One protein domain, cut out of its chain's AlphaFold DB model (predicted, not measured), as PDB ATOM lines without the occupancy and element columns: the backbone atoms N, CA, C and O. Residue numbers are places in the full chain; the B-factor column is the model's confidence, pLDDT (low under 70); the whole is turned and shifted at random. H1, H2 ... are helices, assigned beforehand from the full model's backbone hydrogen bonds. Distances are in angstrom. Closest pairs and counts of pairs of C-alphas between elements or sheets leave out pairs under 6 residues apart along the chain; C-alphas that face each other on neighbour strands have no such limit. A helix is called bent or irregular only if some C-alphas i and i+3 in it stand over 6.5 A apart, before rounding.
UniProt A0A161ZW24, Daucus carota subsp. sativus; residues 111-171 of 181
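This is residues 111 to 171 of the 181 residues of a protein of Daucus carota subsp. sativus (UniProt A0A161ZW24). Two long helices meet near their ends at a corner and make an L, H2 as the longer arm and H1 as the other, with the loop of residues 134 to 141 joining them at the corner. Both arms stick out: residues 111 to 122 of H1 at one end and residues 153 to 171, of which 153 to 169 belong to H2, at the other. The printed part has 61 residues with two named helices, H1 then H2, and no named strand; its class is all helix. The whole is extended, with a radius of gyration of the C-alphas of 16.4 A, and flat, spanning 49 by 40 by 15 A.

H2, the longest helix, holds residues 142 to 169 and measures 41.7 A from first to last C-alpha, from C-alpha 142 at (105.891, 88.993, 88.474) to C-alpha 169 at (71.405, 99.543, 109.385). H1 holds residues 111 to 133 and measures 32.9 A; its C-alpha 111 is at (85.635, 68.418, 81.683). Neither helix is bent or irregular.

H2 touches H1 with residues 145 to 149 alone, and H1 touches H2 with residues 126 to 131 alone. The closest C-alphas of the two helices are those of Ile 145 and Ala 130, 5.6 A apart. Their lines are about perpendicular, at 86 degrees, and their centres are 19.3 A apart. Along the backbones, O i to N i+4 pairs are within hydrogen-bond range in 19 of 24 cases in H2 and 18 of 19 in H1.

The two C-alphas farthest apart are those of His 138 and Phe 171, at 51.7 A. The link from H1 to H2, 8 residues, is short, and the printed part has no cut. The mean pLDDT of the printed part is 73.5; residues 111 to 116, residue 137 and residues 156 to 171 of this predicted model are under 70.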
ATOM      1  N   VAL A 111      85.833  67.241  80.819       49.81
ATOM      2  CA  VAL A 111      85.635  68.418  81.683       49.81
ATOM      3  C   VAL A 111      86.959  68.940  82.244       49.81
ATOM      4  O   VAL A 111      87.126  70.156  82.310       49.81
ATOM      5  N   PHE A 112      87.938  68.092  82.579       49.31
ATOM      6  CA  PHE A 112      89.229  68.571  83.094       49.31
ATOM      7  C   PHE A 112      90.071  69.288  82.034       49.31
ATOM      8  O   PHE A 112      90.675  70.324  82.327       49.31
ATOM      9  N   ARG A 113      90.091  68.792  80.791       51.53
ATOM     10  CA  ARG A 113      90.863  69.420  79.707       51.53
ATOM     11  C   ARG A 113      90.216  70.724  79.233       51.53
ATOM     12  O   ARG A 113      90.934  71.676  78.929       51.53
ATOM     13  N   SER A 114      88.886  70.789  79.219       50.28
ATOM     14  CA  SER A 114      88.129  72.020  78.960       50.28
ATOM     15  C   SER A 114      88.271  73.032  80.108       50.28
ATOM     16  O   SER A 114      88.607  74.195  79.885       50.28
ATOM     17  N   SER A 115      88.118  72.588  81.361       57.25
ATOM     18  CA  SER A 115      88.216  73.451  82.543       57.25
ATOM     19  C   SER A 115      89.616  74.037  82.729       57.25
ATOM     20  O   SER A 115      89.733  75.235  82.966       57.25
ATOM     21  N   SER A 116      90.679  73.249  82.536       58.66
ATOM     22  CA  SER A 116      92.057  73.747  82.646       58.66
ATOM     23  C   SER A 116      92.364  74.842  81.614       58.66
ATOM     24  O   SER A 116      92.932  75.869  81.972       58.66
ATOM     25  N   LYS A 117      91.881  74.707  80.367       71.81
ATOM     26  CA  LYS A 117      91.970  75.781  79.360       71.81
ATOM     27  C   LYS A 117      91.228  77.046  79.802       71.81
ATOM     28  O   LYS A 117      91.791  78.128  79.715       71.81
ATOM     29  N   ARG A 118      90.008  76.918  80.343       73.06
ATOM     30  CA  ARG A 118      89.252  78.066  80.884       73.06
ATOM     31  C   ARG A 118      89.951  78.732  82.070       73.06
ATOM     32  O   ARG A 118      89.877  79.946  82.194       73.06
ATOM     33  N   LEU A 119      90.610  77.967  82.942       77.62
ATOM     34  CA  LEU A 119      91.387  78.521  84.056       77.62
ATOM     35  C   LEU A 119      92.639  79.256  83.567       77.62
ATOM     36  O   LEU A 119      92.957  80.301  84.120       77.62
ATOM     37  N   ILE A 120      93.302  78.752  82.522       80.69
ATOM     38  CA  ILE A 120      94.420  79.444  81.870       80.69
ATOM     39  C   ILE A 120      93.937  80.777  81.287       80.69
ATOM     40  O   ILE A 120      94.466  81.807  81.686       80.69
ATOM     41  N   SER A 121      92.869  80.794  80.480       83.12
ATOM     42  CA  SER A 121      92.340  82.046  79.912       83.12
ATOM     43  C   SER A 121      91.882  83.043  80.980       83.12
ATOM     44  O   SER A 121      92.274  84.201  80.937       83.12
ATOM     45  N   ARG A 122      91.177  82.589  82.027       86.75
ATOM     46  CA  ARG A 122      90.792  83.461  83.155       86.75
ATOM     47  C   ARG A 122      91.986  84.064  83.900       86.75
ATOM     48  O   ARG A 122      91.835  85.121  84.506       86.75
ATOM     49  N   LEU A 123      93.138  83.389  83.920       88.88
ATOM     50  CA  LEU A 123      94.378  83.928  84.485       88.88
ATOM     51  C   LEU A 123      95.081  84.868  83.497       88.88
ATOM     52  O   LEU A 123      95.607  85.888  83.926       88.88
ATOM     53  N   GLU A 124      95.061  84.561  82.198       91.06
ATOM     54  CA  GLU A 124      95.566  85.436  81.131       91.06
ATOM     55  C   GLU A 124      94.842  86.794  81.146       91.06
ATOM     56  O   GLU A 124      95.513  87.825  81.141       91.06
ATOM     57  N   ASP A 125      93.512  86.805  81.295       91.50
ATOM     58  CA  ASP A 125      92.699  88.024  81.427       91.50
ATOM     59  C   ASP A 125      93.170  88.907  82.605       91.50
ATOM     60  O   ASP A 125      93.445  90.096  82.435       91.50
ATOM     61  N   HIS A 126      93.351  88.314  83.793       89.31
ATOM     62  CA  HIS A 126      93.834  89.023  84.988       89.31
ATOM     63  C   HIS A 126      95.285  89.513  84.854       89.31
ATOM     64  O   HIS A 126      95.646  90.546  85.415       89.31
ATOM     65  N   ILE A 127      96.139  88.787  84.124       91.62
ATOM     66  CA  ILE A 127      97.523  89.203  83.860       91.62
ATOM     67  C   ILE A 127      97.544  90.406  82.905       91.62
ATOM     68  O   ILE A 127      98.312  91.343  83.127       91.62
ATOM     69  N   LEU A 128      96.691  90.416  81.877       90.94
ATOM     70  CA  LEU A 128      96.538  91.550  80.960       90.94
ATOM     71  C   LEU A 128      96.006  92.793  81.696       90.94
ATOM     72  O   LEU A 128      96.564  93.886  81.549       90.94
ATOM     73  N   GLU A 129      94.986  92.629  82.542       90.69
ATOM     74  CA  GLU A 129      94.458  93.700  83.398       90.69
ATOM     75  C   GLU A 129      95.527  94.244  84.360       90.69
ATOM     76  O   GLU A 129      95.707  95.458  84.478       90.69
ATOM     77  N   ALA A 130      96.311  93.369  84.995       90.94
ATOM     78  CA  ALA A 130      97.402  93.791  85.865       90.94
ATOM     79  C   ALA A 130      98.455  94.618  85.108       90.94
ATOM     80  O   ALA A 130      98.846  95.675  85.588       90.94
ATOM     81  N   ILE A 131      98.890  94.191  83.917       90.25
ATOM     82  CA  ILE A 131      99.929  94.887  83.130       90.25
ATOM     83  C   ILE A 131      99.436  96.245  82.602       90.25
ATOM     84  O   ILE A 131     100.196  97.211  82.570       90.25
ATOM     85  N   THR A 132      98.168  96.339  82.198       89.44
ATOM     86  CA  THR A 132      97.578  97.603  81.714       89.44
ATOM     87  C   THR A 132      97.407  98.647  82.820       89.44
ATOM     88  O   THR A 132      97.552  99.840  82.550       89.44
ATOM     89  N   ASN A 133      97.165  98.214  84.062       87.06
ATOM     90  CA  ASN A 133      97.024  99.098  85.221       87.06
ATOM     91  C   ASN A 133      98.361  99.390  85.938       87.06
ATOM     92  O   ASN A 133      98.598 100.521  86.366       87.06
ATOM     93  N   LEU A 134      99.270  98.412  86.039       84.06
ATOM     94  CA  LEU A 134     100.618  98.555  86.612       84.06
ATOM     95  C   LEU A 134     101.588  99.169  85.588       84.06
ATOM     96  O   LEU A 134     102.524  98.515  85.116       84.06
ATOM     97  N   LYS A 135     101.362 100.443  85.256       76.31
ATOM     98  CA  LYS A 135     102.109 101.231  84.259       76.31
ATOM     99  C   LYS A 135     103.517 101.637  84.746       76.31
ATOM    100  O   LYS A 135     103.864 102.816  84.793       76.31
ATOM    101  N   GLU A 136     104.322 100.653  85.136       76.44
ATOM    102  CA  GLU A 136     105.702 100.818  85.607       76.44
ATOM    103  C   GLU A 136     106.657 101.115  84.427       76.44
ATOM    104  O   GLU A 136     106.561 100.463  83.384       76.44
ATOM    105  N   PRO A 137     107.624 102.049  84.563       68.88
ATOM    106  CA  PRO A 137     108.479 102.503  83.453       68.88
ATOM    107  C   PRO A 137     109.429 101.433  82.886       68.88
ATOM    108  O   PRO A 137     110.001 101.632  81.817       68.88
ATOM    109  N   HIS A 138     109.587 100.300  83.576       72.75
ATOM    110  CA  HIS A 138     110.408  99.161  83.149       72.75
ATOM    111  C   HIS A 138     109.596  97.868  82.930       72.75
ATOM    112  O   HIS A 138     110.181  96.804  82.740       72.75
ATOM    113  N   GLY A 139     108.260  97.964  82.919       79.31
ATOM    114  CA  GLY A 139     107.349  96.818  82.857       79.31
ATOM    115  C   GLY A 139     107.110  96.161  84.221       79.31
ATOM    116  O   GLY A 139     107.952  96.213  85.114       79.31
ATOM    117  N   SER A 140     105.933  95.553  84.378       84.12
ATOM    118  CA  SER A 140     105.440  95.063  85.666       84.12
ATOM    119  C   SER A 140     106.122  93.760  86.092       84.12
ATOM    120  O   SER A 140     106.093  92.749  85.385       84.12
ATOM    121  N   ASN A 141     106.699  93.744  87.292       90.44
ATOM    122  CA  ASN A 141     107.345  92.548  87.840       90.44
ATOM    123  C   ASN A 141     106.333  91.430  88.171       90.44
ATOM    124  O   ASN A 141     105.216  91.704  88.610       90.44
ATOM    125  N   ARG A 142     106.745  90.150  88.096       90.44
ATOM    126  CA  ARG A 142     105.891  88.993  88.474       90.44
ATOM    127  C   ARG A 142     105.292  89.130  89.882       90.44
ATOM    128  O   ARG A 142     104.159  88.716  90.101       90.44
ATOM    129  N   GLY A 143     106.049  89.697  90.826       90.69
ATOM    130  CA  GLY A 143     105.565  89.979  92.182       90.69
ATOM    131  C   GLY A 143     104.488  91.068  92.229       90.69
ATOM    132  O   GLY A 143     103.505  90.902  92.940       90.69
ATOM    133  N   ALA A 144     104.629  92.131  91.430       89.06
ATOM    134  CA  ALA A 144     103.642  93.208  91.337       89.06
ATOM    135  C   ALA A 144     102.332  92.717  90.697       89.06
ATOM    136  O   ALA A 144     101.256  92.976  91.229       89.06
ATOM    137  N   ILE A 145     102.423  91.920  89.624       91.88
ATOM    138  CA  ILE A 145     101.263  91.270  88.989       91.88
ATOM    139  C   ILE A 145     100.536  90.358  89.990       91.88
ATOM    140  O   ILE A 145      99.318  90.434  90.119       91.88
ATOM    141  N   ALA A 146     101.266  89.528  90.745       92.25
ATOM    142  CA  ALA A 146     100.664  88.665  91.764       92.25
ATOM    143  C   ALA A 146      99.978  89.471  92.885       92.25
ATOM    144  O   ALA A 146      98.840  89.171  93.241       92.25
ATOM    145  N   ALA A 147     100.632  90.524  93.389       90.56
ATOM    146  CA  ALA A 147     100.062  91.406  94.405       90.56
ATOM    147  C   ALA A 147      98.789  92.117  93.912       90.56
ATOM    148  O   ALA A 147      97.820  92.206  94.661       90.56
ATOM    149  N   TYR A 148      98.760  92.559  92.649       91.31
ATOM    150  CA  TYR A 148      97.574  93.155  92.028       91.31
ATOM    151  C   TYR A 148      96.406  92.164  91.960       91.31
ATOM    152  O   TYR A 148      95.305  92.508  92.375       91.31
ATOM    153  N   ILE A 149      96.644  90.925  91.514       91.50
ATOM    154  CA  ILE A 149      95.605  89.882  91.421       91.50
ATOM    155  C   ILE A 149      95.056  89.509  92.807       91.50
ATOM    156  O   ILE A 149      93.855  89.297  92.968       91.50
ATOM    157  N   GLU A 150      95.910  89.445  93.832       89.44
ATOM    158  CA  GLU A 150      95.443  89.250  95.207       89.44
ATOM    159  C   GLU A 150      94.610  90.431  95.715       89.44
ATOM    160  O   GLU A 150      93.652  90.234  96.464       89.44
ATOM    161  N   ASP A 151      94.989  91.654  95.353       87.19
ATOM    162  CA  ASP A 151      94.342  92.877  95.808       87.19
ATOM    163  C   ASP A 151      93.004  93.152  95.100       87.19
ATOM    164  O   ASP A 151      92.047  93.556  95.759       87.19
ATOM    165  N   THR A 152      92.864  92.845  93.805       84.25
ATOM    166  CA  THR A 152      91.555  92.868  93.125       84.25
ATOM    167  C   THR A 152      90.603  91.840  93.739       84.25
ATOM    168  O   THR A 152      89.467  92.177  94.079       84.25
ATOM    169  N   HIS A 153      91.082  90.621  94.019       81.31
ATOM    170  CA  HIS A 153      90.305  89.607  94.741       81.31
ATOM    171  C   HIS A 153      89.927  90.031  96.172       81.31
ATOM    172  O   HIS A 153      88.824  89.721  96.630       81.31
ATOM    173  N   LYS A 154      90.816  90.731  96.896       79.06
ATOM    174  CA  LYS A 154      90.516  91.284  98.230       79.06
ATOM    175  C   LYS A 154      89.451  92.376  98.136       79.06
ATOM    176  O   LYS A 154      88.474  92.281  98.874       79.06
ATOM    177  N   ARG A 155      89.582  93.321  97.196       72.06
ATOM    178  CA  ARG A 155      88.612  94.404  96.949       72.06
ATOM    179  C   ARG A 155      87.211  93.867  96.651       72.06
ATOM    180  O   ARG A 155      86.276  94.205  97.372       72.06
ATOM    181  N   MET A 156      87.078  92.926  95.711       68.00
ATOM    182  CA  MET A 156      85.799  92.244  95.434       68.00
ATOM    183  C   MET A 156      85.195  91.573  96.679       68.00
ATOM    184  O   MET A 156      83.981  91.591  96.882       68.00
ATOM    185  N   LYS A 157      86.036  90.968  97.528       64.12
ATOM    186  CA  LYS A 157      85.595  90.286  98.751       64.12
ATOM    187  C   LYS A 157      85.216  91.256  99.879       64.12
ATOM    188  O   LYS A 157      84.404  90.891 100.726       64.12
ATOM    189  N   THR A 158      85.783  92.461  99.913       59.28
ATOM    190  CA  THR A 158      85.377  93.518 100.851       59.28
ATOM    191  C   THR A 158      84.113  94.248 100.409       59.28
ATOM    192  O   THR A 158      83.313  94.579 101.276       59.28
ATOM    193  N   GLU A 159      83.879  94.410  99.102       54.94
ATOM    194  CA  GLU A 159      82.653  95.012  98.550       54.94
ATOM    195  C   GLU A 159      81.398  94.234  98.995       54.94
ATOM    196  O   GLU A 159      80.465  94.798  99.564       54.94
ATOM    197  N   LEU A 160      81.438  92.898  98.880       51.97
ATOM    198  CA  LEU A 160      80.380  92.000  99.376       51.97
ATOM    199  C   LEU A 160      80.138  92.105 100.891       51.97
ATOM    200  O   LEU A 160      79.055  91.776 101.365       51.97
ATOM    201  N   ARG A 161      81.129  92.569 101.657       52.53
ATOM    202  CA  ARG A 161      81.020  92.762 103.109       52.53
ATOM    203  C   ARG A 161      80.444  94.130 103.487       52.53
ATOM    204  O   ARG A 161      80.127  94.342 104.656       52.53
ATOM    205  N   PHE A 162      80.334  95.045 102.525       50.03
ATOM    206  CA  PHE A 162      79.687  96.344 102.693       50.03
ATOM    207  C   PHE A 162      78.178  96.243 102.415       50.03
ATOM    208  O   PHE A 162      77.386  96.750 103.209       50.03
ATOM    209  N   GLU A 163      77.782  95.488 101.383       48.81
ATOM    210  CA  GLU A 163      76.373  95.198 101.050       48.81
ATOM    211  C   GLU A 163      75.617  94.438 102.159       48.81
ATOM    212  O   GLU A 163      74.457  94.735 102.433       48.81
ATOM    213  N   GLU A 164      76.255  93.508 102.880       50.75
ATOM    214  CA  GLU A 164      75.603  92.859 104.036       50.75
ATOM    215  C   GLU A 164      75.389  93.817 105.225       50.75
ATOM    216  O   GLU A 164      74.543  93.560 106.084       50.75
ATOM    217  N   ASN A 165      76.124  94.934 105.294       48.16
ATOM    218  CA  ASN A 165      76.065  95.854 106.432       48.16
ATOM    219  C   ASN A 165      75.145  97.066 106.192       48.16
ATOM    220  O   ASN A 165      74.606  97.621 107.149       48.16
ATOM    221  N   THR A 166      74.887  97.439 104.934       53.16
ATOM    222  CA  THR A 166      73.827  98.403 104.580       53.16
ATOM    223  C   THR A 166      72.432  97.824 104.835       53.16
ATOM    224  O   THR A 166      71.544  98.545 105.293       53.16
ATOM    225  N   TYR A 167      72.256  96.508 104.667       47.62
ATOM    226  CA  TYR A 167      71.021  95.804 105.025       47.62
ATOM    227  C   TYR A 167      70.782  95.652 106.537       47.62
ATOM    228  O   TYR A 167      69.637  95.460 106.931       47.62
ATOM    229  N   SER A 168      71.794  95.769 107.410       51.28
ATOM    230  CA  SER A 168      71.558  95.729 108.867       51.28
ATOM    231  C   SER A 168      71.105  97.092 109.415       51.28
ATOM    232  O   SER A 168      70.189  97.169 110.238       51.28
ATOM    233  N   HIS A 169      71.679  98.186 108.901       48.56
ATOM    234  CA  HIS A 169      71.405  99.543 109.385       48.56
ATOM    235  C   HIS A 169      70.013 100.075 108.981       48.56
ATOM    236  O   HIS A 169      69.470 100.956 109.647       48.56
ATOM    237  N   LEU A 170      69.397  99.517 107.931       47.28
ATOM    238  CA  LEU A 170      68.031  99.851 107.496       47.28
ATOM    239  C   LEU A 170      66.916  99.161 108.309       47.28
ATOM    240  O   LEU A 170      65.752  99.511 108.149       47.28
ATOM    241  N   PHE A 171      67.252  98.226 109.209       49.97
ATOM    242  CA  PHE A 171      66.289  97.505 110.060       49.97
ATOM    243  C   PHE A 171      66.460  97.779 111.568       49.97
ATOM    244  O   PHE A 171      65.907  97.051 112.396       49.97
TER     245      PHE A 171